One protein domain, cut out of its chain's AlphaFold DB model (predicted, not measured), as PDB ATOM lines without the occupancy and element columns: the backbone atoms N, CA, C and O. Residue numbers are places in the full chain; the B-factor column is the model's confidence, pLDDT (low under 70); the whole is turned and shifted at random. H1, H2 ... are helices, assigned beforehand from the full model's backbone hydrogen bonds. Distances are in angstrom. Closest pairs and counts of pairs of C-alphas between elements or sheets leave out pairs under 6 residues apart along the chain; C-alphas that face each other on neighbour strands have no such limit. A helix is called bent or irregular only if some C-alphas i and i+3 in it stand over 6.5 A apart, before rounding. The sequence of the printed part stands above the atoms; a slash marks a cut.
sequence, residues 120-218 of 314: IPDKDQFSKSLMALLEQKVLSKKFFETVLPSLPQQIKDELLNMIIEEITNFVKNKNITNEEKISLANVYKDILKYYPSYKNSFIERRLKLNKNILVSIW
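What this domain is: This is residues 120 to 218 of the 314 residues of an uncharacterized protein of Fervidobacterium nodosum (strain ATCC 35602 / DSM 5306 / Rt17-B1) (UniProt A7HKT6). Long H3 runs along one side of a compact helical cluster; H4 folds back beside its later part, H1 crosses it, and H2 packs on H4. H5 packs on H3, while residues 211 to 218, with H6, stick out. The printed part has 99 residues, with six named helices, H1 to H6 in chain order, and no named strand: all helix, radius of gyration of the C-alphas 13.6 A, spans 38 by 33 by 23 A.

Where its parts are: From first to last C-alpha, H3, residues 153 to 172, spans 28.4 A; H4, 178 to 194, 24.8 A; H2, 137 to 150, 19.4 A; H1, 123 to 134, 16.0 A; H5, 201 to 206, 8.6 A; H6, 213 to 218, 8.7 A. C-alpha 123 is at (-10.676, 11.628, -11.245), C-alpha 218 at (23.337, 25.869, -1.130). H2 is irregular: C-alphas 145 and 148 are 7.1 A apart.

How they stand to each other: H3 and H4, a hairpin, only just touch, with 3 pairs of C-alphas within 8 A, the closest Ile 167 and Leu 184, 6.7 A. H1 touches H3 about perpendicular, at 84 degrees, closest C-alphas Ser 127 and Met 162, 6.6 A. Every O i to N i+4 pair is within hydrogen-bond range except in H2, 7 of 10.

The domain as a whole: The two farthest C-alphas, Asp 122 and Ile 217, are 43.0 A apart. The printed part has no cut and no long link; pLDDT is under 70 at residue 174 and residues 209 to 218.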
ATOM      1  N   ILE A 120      -7.582   4.485 -11.755       95.50
ATOM      2  CA  ILE A 120      -7.966   5.610 -10.896       95.50
ATOM      3  C   ILE A 120      -9.481   5.858 -11.046       95.50
ATOM      4  O   ILE A 120      -9.922   6.143 -12.166       95.50
ATOM      5  N   PRO A 121     -10.276   5.729  -9.966       93.69
ATOM      6  CA  PRO A 121     -11.711   5.997 -10.000       93.69
ATOM      7  C   PRO A 121     -11.980   7.500  -9.929       93.69
ATOM      8  O   PRO A 121     -11.115   8.220  -9.445       93.69
ATOM      9  N   ASP A 122     -13.149   7.943 -10.413       93.88
ATOM     10  CA  ASP A 122     -13.638   9.339 -10.407       93.88
ATOM     11  C   ASP A 122     -12.536  10.392 -10.189       93.88
ATOM     12  O   ASP A 122     -12.237  10.792  -9.060       93.88
ATOM     13  N   LYS A 123     -11.899  10.815 -11.289       93.44
ATOM     14  CA  LYS A 123     -10.676  11.628 -11.245       93.44
ATOM     15  C   LYS A 123     -10.821  12.904 -10.413       93.44
ATOM     16  O   LYS A 123      -9.843  13.298  -9.789       93.44
ATOM     17  N   ASP A 124     -12.003  13.522 -10.388       91.31
ATOM     18  CA  ASP A 124     -12.249  14.760  -9.638       91.31
ATOM     19  C   ASP A 124     -12.344  14.499  -8.128       91.31
ATOM     20  O   ASP A 124     -11.675  15.154  -7.324       91.31
ATOM     21  N   GLN A 125     -13.127  13.499  -7.711       94.00
ATOM     22  CA  GLN A 125     -13.214  13.136  -6.295       94.00
ATOM     23  C   GLN A 125     -11.879  12.584  -5.770       94.00
ATOM     24  O   GLN A 125     -11.466  12.875  -4.637       94.00
ATOM     25  N   PHE A 126     -11.196  11.792  -6.597       96.56
ATOM     26  CA  PHE A 126      -9.908  11.208  -6.269       96.56
ATOM     27  C   PHE A 126      -8.817  12.275  -6.135       96.56
ATOM     28  O   PHE A 126      -8.105  12.252  -5.130       96.56
ATOM     29  N   SER A 127      -8.706  13.238  -7.066       94.38
ATOM     30  CA  SER A 127      -7.682  14.295  -6.993       94.38
ATOM     31  C   SER A 127      -7.824  15.124  -5.717       94.38
ATOM     32  O   SER A 127      -6.844  15.325  -4.998       94.38
ATOM     33  N   LYS A 128      -9.053  15.516  -5.359       92.12
ATOM     34  CA  LYS A 128      -9.354  16.256  -4.122       92.12
ATOM     35  C   LYS A 128      -8.965  15.471  -2.872       92.12
ATOM     36  O   LYS A 128      -8.341  16.015  -1.961       92.12
ATOM     37  N   SER A 129      -9.309  14.184  -2.835       94.31
ATOM     38  CA  SER A 129      -8.996  13.300  -1.706       94.31
ATOM     39  C   SER A 129      -7.491  13.055  -1.573       94.31
ATOM     40  O   SER A 129      -6.960  13.064  -0.463       94.31
ATOM     41  N   LEU A 130      -6.796  12.893  -2.703       95.94
ATOM     42  CA  LEU A 130      -5.345  12.767  -2.754       95.94
ATOM     43  C   LEU A 130      -4.663  14.051  -2.273       95.94
ATOM     44  O   LEU A 130      -3.765  13.976  -1.439       95.94
ATOM     45  N   MET A 131      -5.108  15.223  -2.732       93.44
ATOM     46  CA  MET A 131      -4.560  16.497  -2.266       93.44
ATOM     47  C   MET A 131      -4.713  16.647  -0.757       93.44
ATOM     48  O   MET A 131      -3.716  16.897  -0.091       93.44
ATOM     49  N   ALA A 132      -5.906  16.394  -0.208       92.25
ATOM     50  CA  ALA A 132      -6.154  16.458   1.236       92.25
ATOM     51  C   ALA A 132      -5.266  15.494   2.051       92.25
ATOM     52  O   ALA A 132      -4.890  15.792   3.187       92.25
ATOM     53  N   LEU A 133      -4.912  14.334   1.488       94.75
ATOM     54  CA  LEU A 133      -3.923  13.434   2.083       94.75
ATOM     55  C   LEU A 133      -2.516  14.047   2.052       94.75
ATOM     56  O   LEU A 133      -1.800  13.976   3.049       94.75
ATOM     57  N   LEU A 134      -2.111  14.646   0.930       93.94
ATOM     58  CA  LEU A 134      -0.770  15.213   0.746       93.94
ATOM     59  C   LEU A 134      -0.524  16.476   1.582       93.94
ATOM     60  O   LEU A 134       0.621  16.773   1.910       93.94
ATOM     61  N   GLU A 135      -1.564  17.194   2.003       89.56
ATOM     62  CA  GLU A 135      -1.403  18.305   2.954       89.56
ATOM     63  C   GLU A 135      -0.871  17.829   4.318       89.56
ATOM     64  O   GLU A 135      -0.215  18.574   5.054       89.56
ATOM     65  N   GLN A 136      -1.098  16.557   4.660       89.69
ATOM     66  CA  GLN A 136      -0.593  15.958   5.887       89.69
ATOM     67  C   GLN A 136       0.872  15.552   5.706       89.69
ATOM     68  O   GLN A 136       1.192  14.543   5.080       89.69
ATOM     69  N   LYS A 137       1.789  16.301   6.329       87.00
ATOM     70  CA  LYS A 137       3.250  16.136   6.180       87.00
ATOM     71  C   LYS A 137       3.757  14.690   6.309       87.00
ATOM     72  O   LYS A 137       4.638  14.280   5.557       87.00
ATOM     73  N   VAL A 138       3.232  13.921   7.269       90.62
ATOM     74  CA  VAL A 138       3.633  12.517   7.484       90.62
ATOM     75  C   VAL A 138       3.203  11.635   6.306       90.62
ATOM     76  O   VAL A 138       3.996  10.820   5.832       90.62
ATOM     77  N   LEU A 139       1.980  11.830   5.805       92.38
ATOM     78  CA  LEU A 139       1.441  11.067   4.681       92.38
ATOM     79  C   LEU A 139       2.080  11.488   3.353       92.38
ATOM     80  O   LEU A 139       2.455  10.605   2.592       92.38
ATOM     81  N   SER A 140       2.321  12.785   3.116       91.75
ATOM     82  CA  SER A 140       3.092  13.270   1.952       91.75
ATOM     83  C   SER A 140       4.450  12.581   1.855       91.75
ATOM     84  O   SER A 140       4.817  12.013   0.826       91.75
ATOM     85  N   LYS A 141       5.187  12.538   2.971       91.56
ATOM     86  CA  LYS A 141       6.488  11.870   3.015       91.56
ATOM     87  C   LYS A 141       6.369  10.384   2.656       91.56
ATOM     88  O   LYS A 141       7.097   9.918   1.782       91.56
ATOM     89  N   LYS A 142       5.435   9.654   3.281       94.56
ATOM     90  CA  LYS A 142       5.194   8.227   2.991       94.56
ATOM     91  C   LYS A 142       4.745   8.001   1.539       94.56
ATOM     92  O   LYS A 142       5.142   7.007   0.930       94.56
ATOM     93  N   PHE A 143       3.970   8.925   0.966       96.38
ATOM     94  CA  PHE A 143       3.535   8.880  -0.429       96.38
ATOM     95  C   PHE A 143       4.733   8.866  -1.370       96.38
ATOM     96  O   PHE A 143       4.901   7.912  -2.125       96.38
ATOM     97  N   PHE A 144       5.590   9.884  -1.290       94.62
ATOM     98  CA  PHE A 144       6.697  10.026  -2.228       94.62
ATOM     99  C   PHE A 144       7.858   9.057  -1.970       94.62
ATOM    100  O   PHE A 144       8.501   8.627  -2.923       94.62
ATOM    101  N   GLU A 145       8.139   8.694  -0.713       94.12
ATOM    102  CA  GLU A 145       9.274   7.816  -0.384       94.12
ATOM    103  C   GLU A 145       8.956   6.327  -0.555       94.12
ATOM    104  O   GLU A 145       9.860   5.538  -0.817       94.12
ATOM    105  N   THR A 146       7.695   5.920  -0.383       95.06
ATOM    106  CA  THR A 146       7.339   4.495  -0.287       95.06
ATOM    107  C   THR A 146       6.254   4.092  -1.273       95.06
ATOM    108  O   THR A 146       6.458   3.174  -2.066       95.06
ATOM    109  N   VAL A 147       5.104   4.769  -1.249       96.69
ATOM    110  CA  VAL A 147       3.929   4.317  -2.008       96.69
ATOM    111  C   VAL A 147       4.111   4.563  -3.499       96.69
ATOM    112  O   VAL A 147       4.095   3.612  -4.277       96.69
ATOM    113  N   LEU A 148       4.354   5.806  -3.907       96.50
ATOM    114  CA  LEU A 148       4.479   6.184  -5.311       96.50
ATOM    115  C   LEU A 148       5.591   5.395  -6.036       96.50
ATOM    116  O   LEU A 148       5.311   4.852  -7.106       96.50
ATOM    117  N   PRO A 149       6.807   5.206  -5.477       94.81
ATOM    118  CA  PRO A 149       7.841   4.389  -6.117       94.81
ATOM    119  C   PRO A 149       7.443   2.928  -6.361       94.81
ATOM    120  O   PRO A 149       7.946   2.322  -7.307       94.81
ATOM    121  N   SER A 150       6.538   2.372  -5.551       94.56
ATOM    122  CA  SER A 150       6.099   0.974  -5.646       94.56
ATOM    123  C   SER A 150       5.035   0.712  -6.723       94.56
ATOM    124  O   SER A 150       4.766  -0.446  -7.051       94.56
ATOM    125  N   LEU A 151       4.396   1.766  -7.244       95.69
ATOM    126  CA  LEU A 151       3.316   1.661  -8.226       95.69
ATOM    127  C   LEU A 151       3.857   1.396  -9.647       95.69
ATOM    128  O   LEU A 151       5.046   1.588  -9.904       95.69
ATOM    129  N   PRO A 152       3.020   0.956 -10.602       94.19
ATOM    130  CA  PRO A 152       3.410   0.870 -12.010       94.19
ATOM    131  C   PRO A 152       3.756   2.253 -12.578       94.19
ATOM    132  O   PRO A 152       3.109   3.236 -12.226       94.19
ATOM    133  N   GLN A 153       4.739   2.342 -13.483       93.81
ATOM    134  CA  GLN A 153       5.230   3.629 -14.006       93.81
ATOM    135  C   GLN A 153       4.112   4.500 -14.604       93.81
ATOM    136  O   GLN A 153       4.012   5.672 -14.262       93.81
ATOM    137  N   GLN A 154       3.216   3.902 -15.395       94.19
ATOM    138  CA  GLN A 154       2.061   4.597 -15.974       94.19
ATOM    139  C   GLN A 154       1.176   5.263 -14.906       94.19
ATOM    140  O   GLN A 154       0.733   6.392 -15.088       94.19
ATOM    141  N   ILE A 155       0.950   4.581 -13.779       96.06
ATOM    142  CA  ILE A 155       0.156   5.110 -12.664       96.06
ATOM    143  C   ILE A 155       0.915   6.228 -11.946       96.06
ATOM    144  O   ILE A 155       0.303   7.221 -11.569       96.06
ATOM    145  N   LYS A 156       2.241   6.109 -11.776       95.50
ATOM    146  CA  LYS A 156       3.050   7.182 -11.172       95.50
ATOM    147  C   LYS A 156       2.925   8.477 -11.958       95.50
ATOM    148  O   LYS A 156       2.672   9.522 -11.364       95.50
ATOM    149  N   ASP A 157       3.080   8.386 -13.274       94.50
ATOM    150  CA  ASP A 157       3.021   9.544 -14.162       94.50
ATOM    151  C   ASP A 157       1.613  10.157 -14.154       94.50
ATOM    152  O   ASP A 157       1.471  11.375 -14.051       94.50
ATOM    153  N   GLU A 158       0.564   9.324 -14.173       96.50
ATOM    154  CA  GLU A 158      -0.825   9.791 -14.080       96.50
ATOM    155  C   GLU A 158      -1.108  10.511 -12.751       96.50
ATOM    156  O   GLU A 158      -1.691  11.595 -12.758       96.50
ATOM    157  N   LEU A 159      -0.643   9.968 -11.620       97.25
ATOM    158  CA  LEU A 159      -0.795  10.599 -10.304       97.25
ATOM    159  C   LEU A 159      -0.025  11.919 -10.203       97.25
ATOM    160  O   LEU A 159      -0.570  12.907  -9.715       97.25
ATOM    161  N   LEU A 160       1.226  11.964 -10.667       96.06
ATOM    162  CA  LEU A 160       2.031  13.189 -10.642       96.06
ATOM    163  C   LEU A 160       1.417  14.283 -11.519       96.06
ATOM    164  O   LEU A 160       1.317  15.429 -11.081       96.06
ATOM    165  N   ASN A 161       0.956  13.932 -12.722       94.94
ATOM    166  CA  ASN A 161       0.265  14.870 -13.604       94.94
ATOM    167  C   ASN A 161      -1.010  15.403 -12.946       94.94
ATOM    168  O   ASN A 161      -1.217  16.613 -12.928       94.94
ATOM    169  N   MET A 162      -1.806  14.526 -12.328       95.81
ATOM    170  CA  MET A 162      -3.024  14.913 -11.618       95.81
ATOM    171  C   MET A 162      -2.742  15.884 -10.466       95.81
ATOM    172  O   MET A 162      -3.396  16.917 -10.363       95.81
ATOM    173  N   ILE A 163      -1.734  15.605  -9.632       95.69
ATOM    174  CA  ILE A 163      -1.338  16.502  -8.535       95.69
ATOM    175  C   ILE A 163      -0.912  17.871  -9.089       95.69
ATOM    176  O   ILE A 163      -1.276  18.915  -8.549       95.69
ATOM    177  N   ILE A 164      -0.143  17.891 -10.179       95.19
ATOM    178  CA  ILE A 164       0.356  19.130 -10.787       95.19
ATOM    179  C   ILE A 164      -0.768  19.942 -11.432       95.19
ATOM    180  O   ILE A 164      -0.776  21.171 -11.310       95.19
ATOM    181  N   GLU A 165      -1.713  19.287 -12.099       93.38
ATOM    182  CA  GLU A 165      -2.915  19.920 -12.639       93.38
ATOM    183  C   GLU A 165      -3.755  20.539 -11.524       93.38
ATOM    184  O   GLU A 165      -4.126  21.711 -11.619       93.38
ATOM    185  N   GLU A 166      -3.963  19.809 -10.428       93.19
ATOM    186  CA  GLU A 166      -4.724  20.278  -9.274       93.19
ATOM    187  C   GLU A 166      -4.053  21.505  -8.634       93.19
ATOM    188  O   GLU A 166      -4.670  22.566  -8.522       93.19
ATOM    189  N   ILE A 167      -2.745  21.439  -8.342       93.19
ATOM    190  CA  ILE A 167      -1.966  22.593  -7.854       93.19
ATOM    191  C   ILE A 167      -2.084  23.773  -8.827       93.19
ATOM    192  O   ILE A 167      -2.276  24.915  -8.406       93.19
ATOM    193  N   THR A 168      -1.984  23.521 -10.132       93.12
ATOM    194  CA  THR A 168      -2.098  24.566 -11.157       93.12
ATOM    195  C   THR A 168      -3.474  25.231 -11.128       93.12
ATOM    196  O   THR A 168      -3.557  26.458 -11.237       93.12
ATOM    197  N   ASN A 169      -4.545  24.455 -10.960       91.00
ATOM    198  CA  ASN A 169      -5.916  24.953 -10.877       91.00
ATOM    199  C   ASN A 169      -6.133  25.791  -9.611       91.00
ATOM    200  O   ASN A 169      -6.608  26.927  -9.711       91.00
ATOM    201  N   PHE A 170      -5.679  25.307  -8.451       89.50
ATOM    202  CA  PHE A 170      -5.709  26.064  -7.195       89.50
ATOM    203  C   PHE A 170      -4.967  27.397  -7.306       89.50
ATOM    204  O   PHE A 170      -5.455  28.444  -6.892       89.50
ATOM    205  N   VAL A 171      -3.789  27.378  -7.922       89.31
ATOM    206  CA  VAL A 171      -2.924  28.549  -8.057       89.31
ATOM    207  C   VAL A 171      -3.444  29.570  -9.084       89.31
ATOM    208  O   VAL A 171      -3.155  30.769  -8.977       89.31
ATOM    209  N   LYS A 172      -4.212  29.127 -10.087       89.94
ATOM    210  CA  LYS A 172      -4.924  30.018 -11.019       89.94
ATOM    211  C   LYS A 172      -6.060  30.774 -10.324       89.94
ATOM    212  O   LYS A 172      -6.352  31.904 -10.726       89.94
ATOM    213  N   ASN A 173      -6.671  30.192  -9.292       85.38
ATOM    214  CA  ASN A 173      -7.732  30.837  -8.530       85.38
ATOM    215  C   ASN A 173      -7.183  32.048  -7.746       85.38
ATOM    216  O   ASN A 173      -6.260  31.939  -6.940       85.38
ATOM    217  N   LYS A 174      -7.750  33.238  -7.987       65.75
ATOM    218  CA  LYS A 174      -7.269  34.496  -7.387       65.75
ATOM    219  C   LYS A 174      -7.550  34.608  -5.882       65.75
ATOM    220  O   LYS A 174      -6.892  35.416  -5.231       65.75
ATOM    221  N   ASN A 175      -8.459  33.795  -5.341       79.69
ATOM    222  CA  ASN A 175      -8.951  33.910  -3.963       79.69
ATOM    223  C   ASN A 175      -8.273  32.962  -2.958       79.69
ATOM    224  O   ASN A 175      -8.746  32.835  -1.834       79.69
ATOM    225  N   ILE A 176      -7.171  32.307  -3.329       81.44
ATOM    226  CA  ILE A 176      -6.488  31.359  -2.442       81.44
ATOM    227  C   ILE A 176      -5.838  32.048  -1.226       81.44
ATOM    228  O   ILE A 176      -5.101  33.042  -1.362       81.44
ATOM    229  N   THR A 177      -6.101  31.503  -0.038       84.75
ATOM    230  CA  THR A 177      -5.605  31.994   1.255       84.75
ATOM    231  C   THR A 177      -4.091  31.794   1.393       84.75
ATOM    232  O   THR A 177      -3.440  31.106   0.603       84.75
ATOM    233  N   ASN A 178      -3.473  32.440   2.387       80.19
ATOM    234  CA  ASN A 178      -2.039  32.254   2.640       80.19
ATOM    235  C   ASN A 178      -1.721  30.862   3.207       80.19
ATOM    236  O   ASN A 178      -0.664  30.325   2.888       80.19
ATOM    237  N   GLU A 179      -2.617  30.279   4.002       81.69
ATOM    238  CA  GLU A 179      -2.446  28.936   4.572       81.69
ATOM    239  C   GLU A 179      -2.484  27.866   3.478       81.69
ATOM    240  O   GLU A 179      -1.552  27.070   3.371       81.69
ATOM    241  N   GLU A 180      -3.468  27.933   2.576       84.31
ATOM    242  CA  GLU A 180      -3.551  27.050   1.404       84.31
ATOM    243  C   GLU A 180      -2.313  27.196   0.506       84.31
ATOM    244  O   GLU A 180      -1.739  26.204   0.061       84.31
ATOM    245  N   LYS A 181      -1.814  28.423   0.286       84.44
ATOM    246  CA  LYS A 181      -0.558  28.635  -0.461       84.44
ATOM    247  C   LYS A 181       0.635  27.950   0.199       84.44
ATOM    248  O   LYS A 181       1.474  27.412  -0.517       84.44
ATOM    249  N   ILE A 182       0.744  27.994   1.528       83.88
ATOM    250  CA  ILE A 182       1.833  27.335   2.263       83.88
ATOM    251  C   ILE A 182       1.700  25.813   2.153       83.88
ATOM    252  O   ILE A 182       2.698  25.146   1.879       83.88
ATOM    253  N   SER A 183       0.485  25.280   2.318       85.44
ATOM    254  CA  SER A 183       0.181  23.854   2.149       85.44
ATOM    255  C   SER A 183       0.608  23.360   0.761       85.44
ATOM    256  O   SER A 183       1.498  22.514   0.641       85.44
ATOM    257  N   LEU A 184       0.102  23.997  -0.300       90.06
ATOM    258  CA  LEU A 184       0.436  23.658  -1.686       90.06
ATOM    259  C   LEU A 184       1.924  23.840  -1.998       90.06
ATOM    260  O   LEU A 184       2.505  23.044  -2.732       90.06
ATOM    261  N   ALA A 185       2.569  24.867  -1.436       88.31
ATOM    262  CA  ALA A 185       4.007  25.077  -1.581       88.31
ATOM    263  C   ALA A 185       4.824  23.928  -0.982       88.31
ATOM    264  O   ALA A 185       5.865  23.582  -1.540       88.31
ATOM    265  N   ASN A 186       4.380  23.340   0.129       87.75
ATOM    266  CA  ASN A 186       5.050  22.191   0.730       87.75
ATOM    267  C   ASN A 186       4.875  20.939  -0.131       87.75
ATOM    268  O   ASN A 186       5.878  20.315  -0.468       87.75
ATOM    269  N   VAL A 187       3.647  20.646  -0.575       90.69
ATOM    270  CA  VAL A 187       3.380  19.525  -1.492       90.69
ATOM    271  C   VAL A 187       4.212  19.667  -2.768       90.69
ATOM    272  O   VAL A 187       4.892  18.735  -3.182       90.69
ATOM    273  N   TYR A 188       4.241  20.861  -3.362       93.19
ATOM    274  CA  TYR A 188       5.013  21.112  -4.574       93.19
ATOM    275  C   TYR A 188       6.528  20.967  -4.362       93.19
ATOM    276  O   TYR A 188       7.218  20.406  -5.211       93.19
ATOM    277  N   LYS A 189       7.066  21.421  -3.222       90.25
ATOM    278  CA  LYS A 189       8.478  21.189  -2.868       90.25
ATOM    279  C   LYS A 189       8.789  19.704  -2.718       90.25
ATOM    280  O   LYS A 189       9.849  19.281  -3.173       90.25
ATOM    281  N   ASP A 190       7.892  18.937  -2.101       88.38
ATOM    282  CA  ASP A 190       8.053  17.490  -1.976       88.38
ATOM    283  C   ASP A 190       8.093  16.845  -3.368       88.38
ATOM    284  O   ASP A 190       9.032  16.106  -3.653       88.38
ATOM    285  N   ILE A 191       7.190  17.218  -4.285       91.44
ATOM    286  CA  ILE A 191       7.247  16.754  -5.684       91.44
ATOM    287  C   ILE A 191       8.614  17.054  -6.297       91.44
ATOM    288  O   ILE A 191       9.248  16.144  -6.818       91.44
ATOM    289  N   LEU A 192       9.103  18.295  -6.214       90.75
ATOM    290  CA  LEU A 192      10.381  18.675  -6.825       90.75
ATOM    291  C   LEU A 192      11.590  17.980  -6.198       90.75
ATOM    292  O   LEU A 192      12.576  17.741  -6.894       90.75
ATOM    293  N   LYS A 193      11.524  17.646  -4.906       88.50
ATOM    294  CA  LYS A 193      12.577  16.900  -4.211       88.50
ATOM    295  C   LYS A 193      12.781  15.516  -4.831       88.50
ATOM    296  O   LYS A 193      13.924  15.088  -4.972       88.50
ATOM    297  N   TYR A 194      11.695  14.824  -5.184       86.44
ATOM    298  CA  TYR A 194      11.751  13.461  -5.729       86.44
ATOM    299  C   TYR A 194      11.702  13.419  -7.263       86.44
ATOM    300  O   TYR A 194      12.297  12.534  -7.872       86.44
ATOM    301  N   TYR A 195      11.042  14.393  -7.889       87.81
ATOM    302  CA  TYR A 195      10.792  14.471  -9.328       87.81
ATOM    303  C   TYR A 195      11.069  15.888  -9.872       87.81
ATOM    304  O   TYR A 195      10.142  16.634 -10.206       87.81
ATOM    305  N   PRO A 196      12.351  16.278 -10.023       87.94
ATOM    306  CA  PRO A 196      12.731  17.622 -10.469       87.94
ATOM    307  C   PRO A 196      12.218  18.009 -11.867       87.94
ATOM    308  O   PRO A 196      12.143  19.196 -12.185       87.94
ATOM    309  N   SER A 197      11.860  17.033 -12.710       88.38
ATOM    310  CA  SER A 197      11.305  17.250 -14.056       88.38
ATOM    311  C   SER A 197       9.967  17.996 -14.053       88.38
ATOM    312  O   SER A 197       9.633  18.636 -15.045       88.38
ATOM    313  N   TYR A 198       9.232  17.985 -12.937       88.94
ATOM    314  CA  TYR A 198       7.943  18.669 -12.775       88.94
ATOM    315  C   TYR A 198       8.067  20.151 -12.370       88.94
ATOM    316  O   TYR A 198       7.099  20.800 -11.949       88.94
ATOM    317  N   LYS A 199       9.269  20.722 -12.503       89.19
ATOM    318  CA  LYS A 199       9.519  22.144 -12.268       89.19
ATOM    319  C   LYS A 199       8.710  23.021 -13.225       89.19
ATOM    320  O   LYS A 199       8.776  22.882 -14.441       89.19
ATOM    321  N   ASN A 200       7.981  23.981 -12.664       90.44
ATOM    322  CA  ASN A 200       7.068  24.858 -13.376       90.44
ATOM    323  C   ASN A 200       7.170  26.288 -12.822       90.44
ATOM    324  O   ASN A 200       6.733  26.595 -11.710       90.44
ATOM    325  N   SER A 201       7.707  27.193 -13.642       86.19
ATOM    326  CA  SER A 201       7.957  28.589 -13.263       86.19
ATOM    327  C   SER A 201       6.681  29.398 -12.987       86.19
ATOM    328  O   SER A 201       6.734  30.430 -12.311       86.19
ATOM    329  N   PHE A 202       5.522  28.982 -13.510       88.56
ATOM    330  CA  PHE A 202       4.237  29.603 -13.186       88.56
ATOM    331  C   PHE A 202       3.825  29.276 -11.746       88.56
ATOM    332  O   PHE A 202       3.513  30.197 -10.986       88.56
ATOM    333  N   ILE A 203       3.901  27.997 -11.361       89.94
ATOM    334  CA  ILE A 203       3.589  27.530 -10.003       89.94
ATOM    335  C   ILE A 203       4.548  28.175  -8.995       89.94
ATOM    336  O   ILE A 203       4.102  28.786  -8.024       89.94
ATOM    337  N   GLU A 204       5.857  28.150  -9.269       88.38
ATOM    338  CA  GLU A 204       6.875  28.728  -8.381       88.38
ATOM    339  C   GLU A 204       6.650  30.215  -8.087       88.38
ATOM    340  O   GLU A 204       6.711  30.647  -6.932       88.38
ATOM    341  N   ARG A 205       6.359  31.013  -9.124       85.81
ATOM    342  CA  ARG A 205       6.096  32.450  -8.965       85.81
ATOM    343  C   ARG A 205       4.861  32.707  -8.114       85.81
ATOM    344  O   ARG A 205       4.872  33.589  -7.260       85.81
ATOM    345  N   ARG A 206       3.793  31.947  -8.346       86.88
ATOM    346  CA  ARG A 206       2.509  32.159  -7.679       86.88
ATOM    347  C   ARG A 206       2.492  31.689  -6.230       86.88
ATOM    348  O   ARG A 206       1.927  32.379  -5.385       86.88
ATOM    349  N   LEU A 207       3.163  30.578  -5.938       85.12
ATOM    350  CA  LEU A 207       3.378  30.092  -4.576       85.12
ATOM    351  C   LEU A 207       4.478  30.876  -3.840       85.12
ATOM    352  O   LEU A 207       4.795  30.564  -2.696       85.12
ATOM    353  N   LYS A 208       5.061  31.910  -4.475       77.62
ATOM    354  CA  LYS A 208       6.173  32.718  -3.945       77.62
ATOM    355  C   LYS A 208       7.351  31.854  -3.481       77.62
ATOM    356  O   LYS A 208       8.080  32.219  -2.563       77.62
ATOM    357  N   LEU A 209       7.567  30.729  -4.162       62.16
ATOM    358  CA  LEU A 209       8.695  29.831  -3.921       62.16
ATOM    359  C   LEU A 209      10.030  30.474  -4.308       62.16
ATOM    360  O   LEU A 209      11.087  30.003  -3.894       62.16
ATOM    361  N   ASN A 210       9.988  31.597  -5.032       47.81
ATOM    362  CA  ASN A 210      11.167  32.373  -5.361       47.81
ATOM    363  C   ASN A 210      11.432  33.501  -4.349       47.81
ATOM    364  O   ASN A 210      11.106  34.668  -4.562       47.81
ATOM    365  N   LYS A 211      12.077  33.109  -3.254       48.16
ATOM    366  CA  LYS A 211      13.180  33.845  -2.630       48.16
ATOM    367  C   LYS A 211      14.082  32.802  -2.001       48.16
ATOM    368  O   LYS A 211      13.878  32.444  -0.852       48.16
ATOM    369  N   ASN A 212      15.047  32.303  -2.764       48.59
ATOM    370  CA  ASN A 212      16.267  31.754  -2.191       48.59
ATOM    371  C   ASN A 212      17.360  31.684  -3.265       48.59
ATOM    372  O   ASN A 212      17.775  30.615  -3.700       48.59
ATOM    373  N   ILE A 213      17.915  32.856  -3.582       45.59
ATOM    374  CA  ILE A 213      19.317  32.982  -4.018       45.59
ATOM    375  C   ILE A 213      20.226  32.135  -3.096       45.59
ATOM    376  O   ILE A 213      21.200  31.544  -3.544       45.59
ATOM    377  N   LEU A 214      19.843  31.970  -1.822       41.84
ATOM    378  CA  LEU A 214      20.473  31.055  -0.876       41.84
ATOM    379  C   LEU A 214      20.346  29.565  -1.231       41.84
ATOM    380  O   LEU A 214      21.307  28.855  -1.003       41.84
ATOM    381  N   VAL A 215      19.247  29.062  -1.807       51.28
ATOM    382  CA  VAL A 215      19.122  27.629  -2.166       51.28
ATOM    383  C   VAL A 215      19.937  27.319  -3.413       51.28
ATOM    384  O   VAL A 215      20.608  26.300  -3.437       51.28
ATOM    385  N   SER A 216      19.998  28.226  -4.393       51.97
ATOM    386  CA  SER A 216      20.938  28.078  -5.513       51.97
ATOM    387  C   SER A 216      22.400  28.132  -5.054       51.97
ATOM    388  O   SER A 216      23.236  27.413  -5.590       51.97
ATOM    389  N   ILE A 217      22.709  28.934  -4.026       47.69
ATOM    390  CA  ILE A 217      24.028  28.941  -3.377       47.69
ATOM    391  C   ILE A 217      24.253  27.633  -2.601       47.69
ATOM    392  O   ILE A 217      25.324  27.051  -2.702       47.69
ATOM    393  N   TRP A 218      23.255  27.126  -1.876       43.84
ATOM    394  CA  TRP A 218      23.337  25.869  -1.130       43.84
ATOM    395  C   TRP A 218      23.461  24.651  -2.049       43.84
ATOM    396  O   TRP A 218      24.261  23.776  -1.759       43.84
TER     397      TRP A 218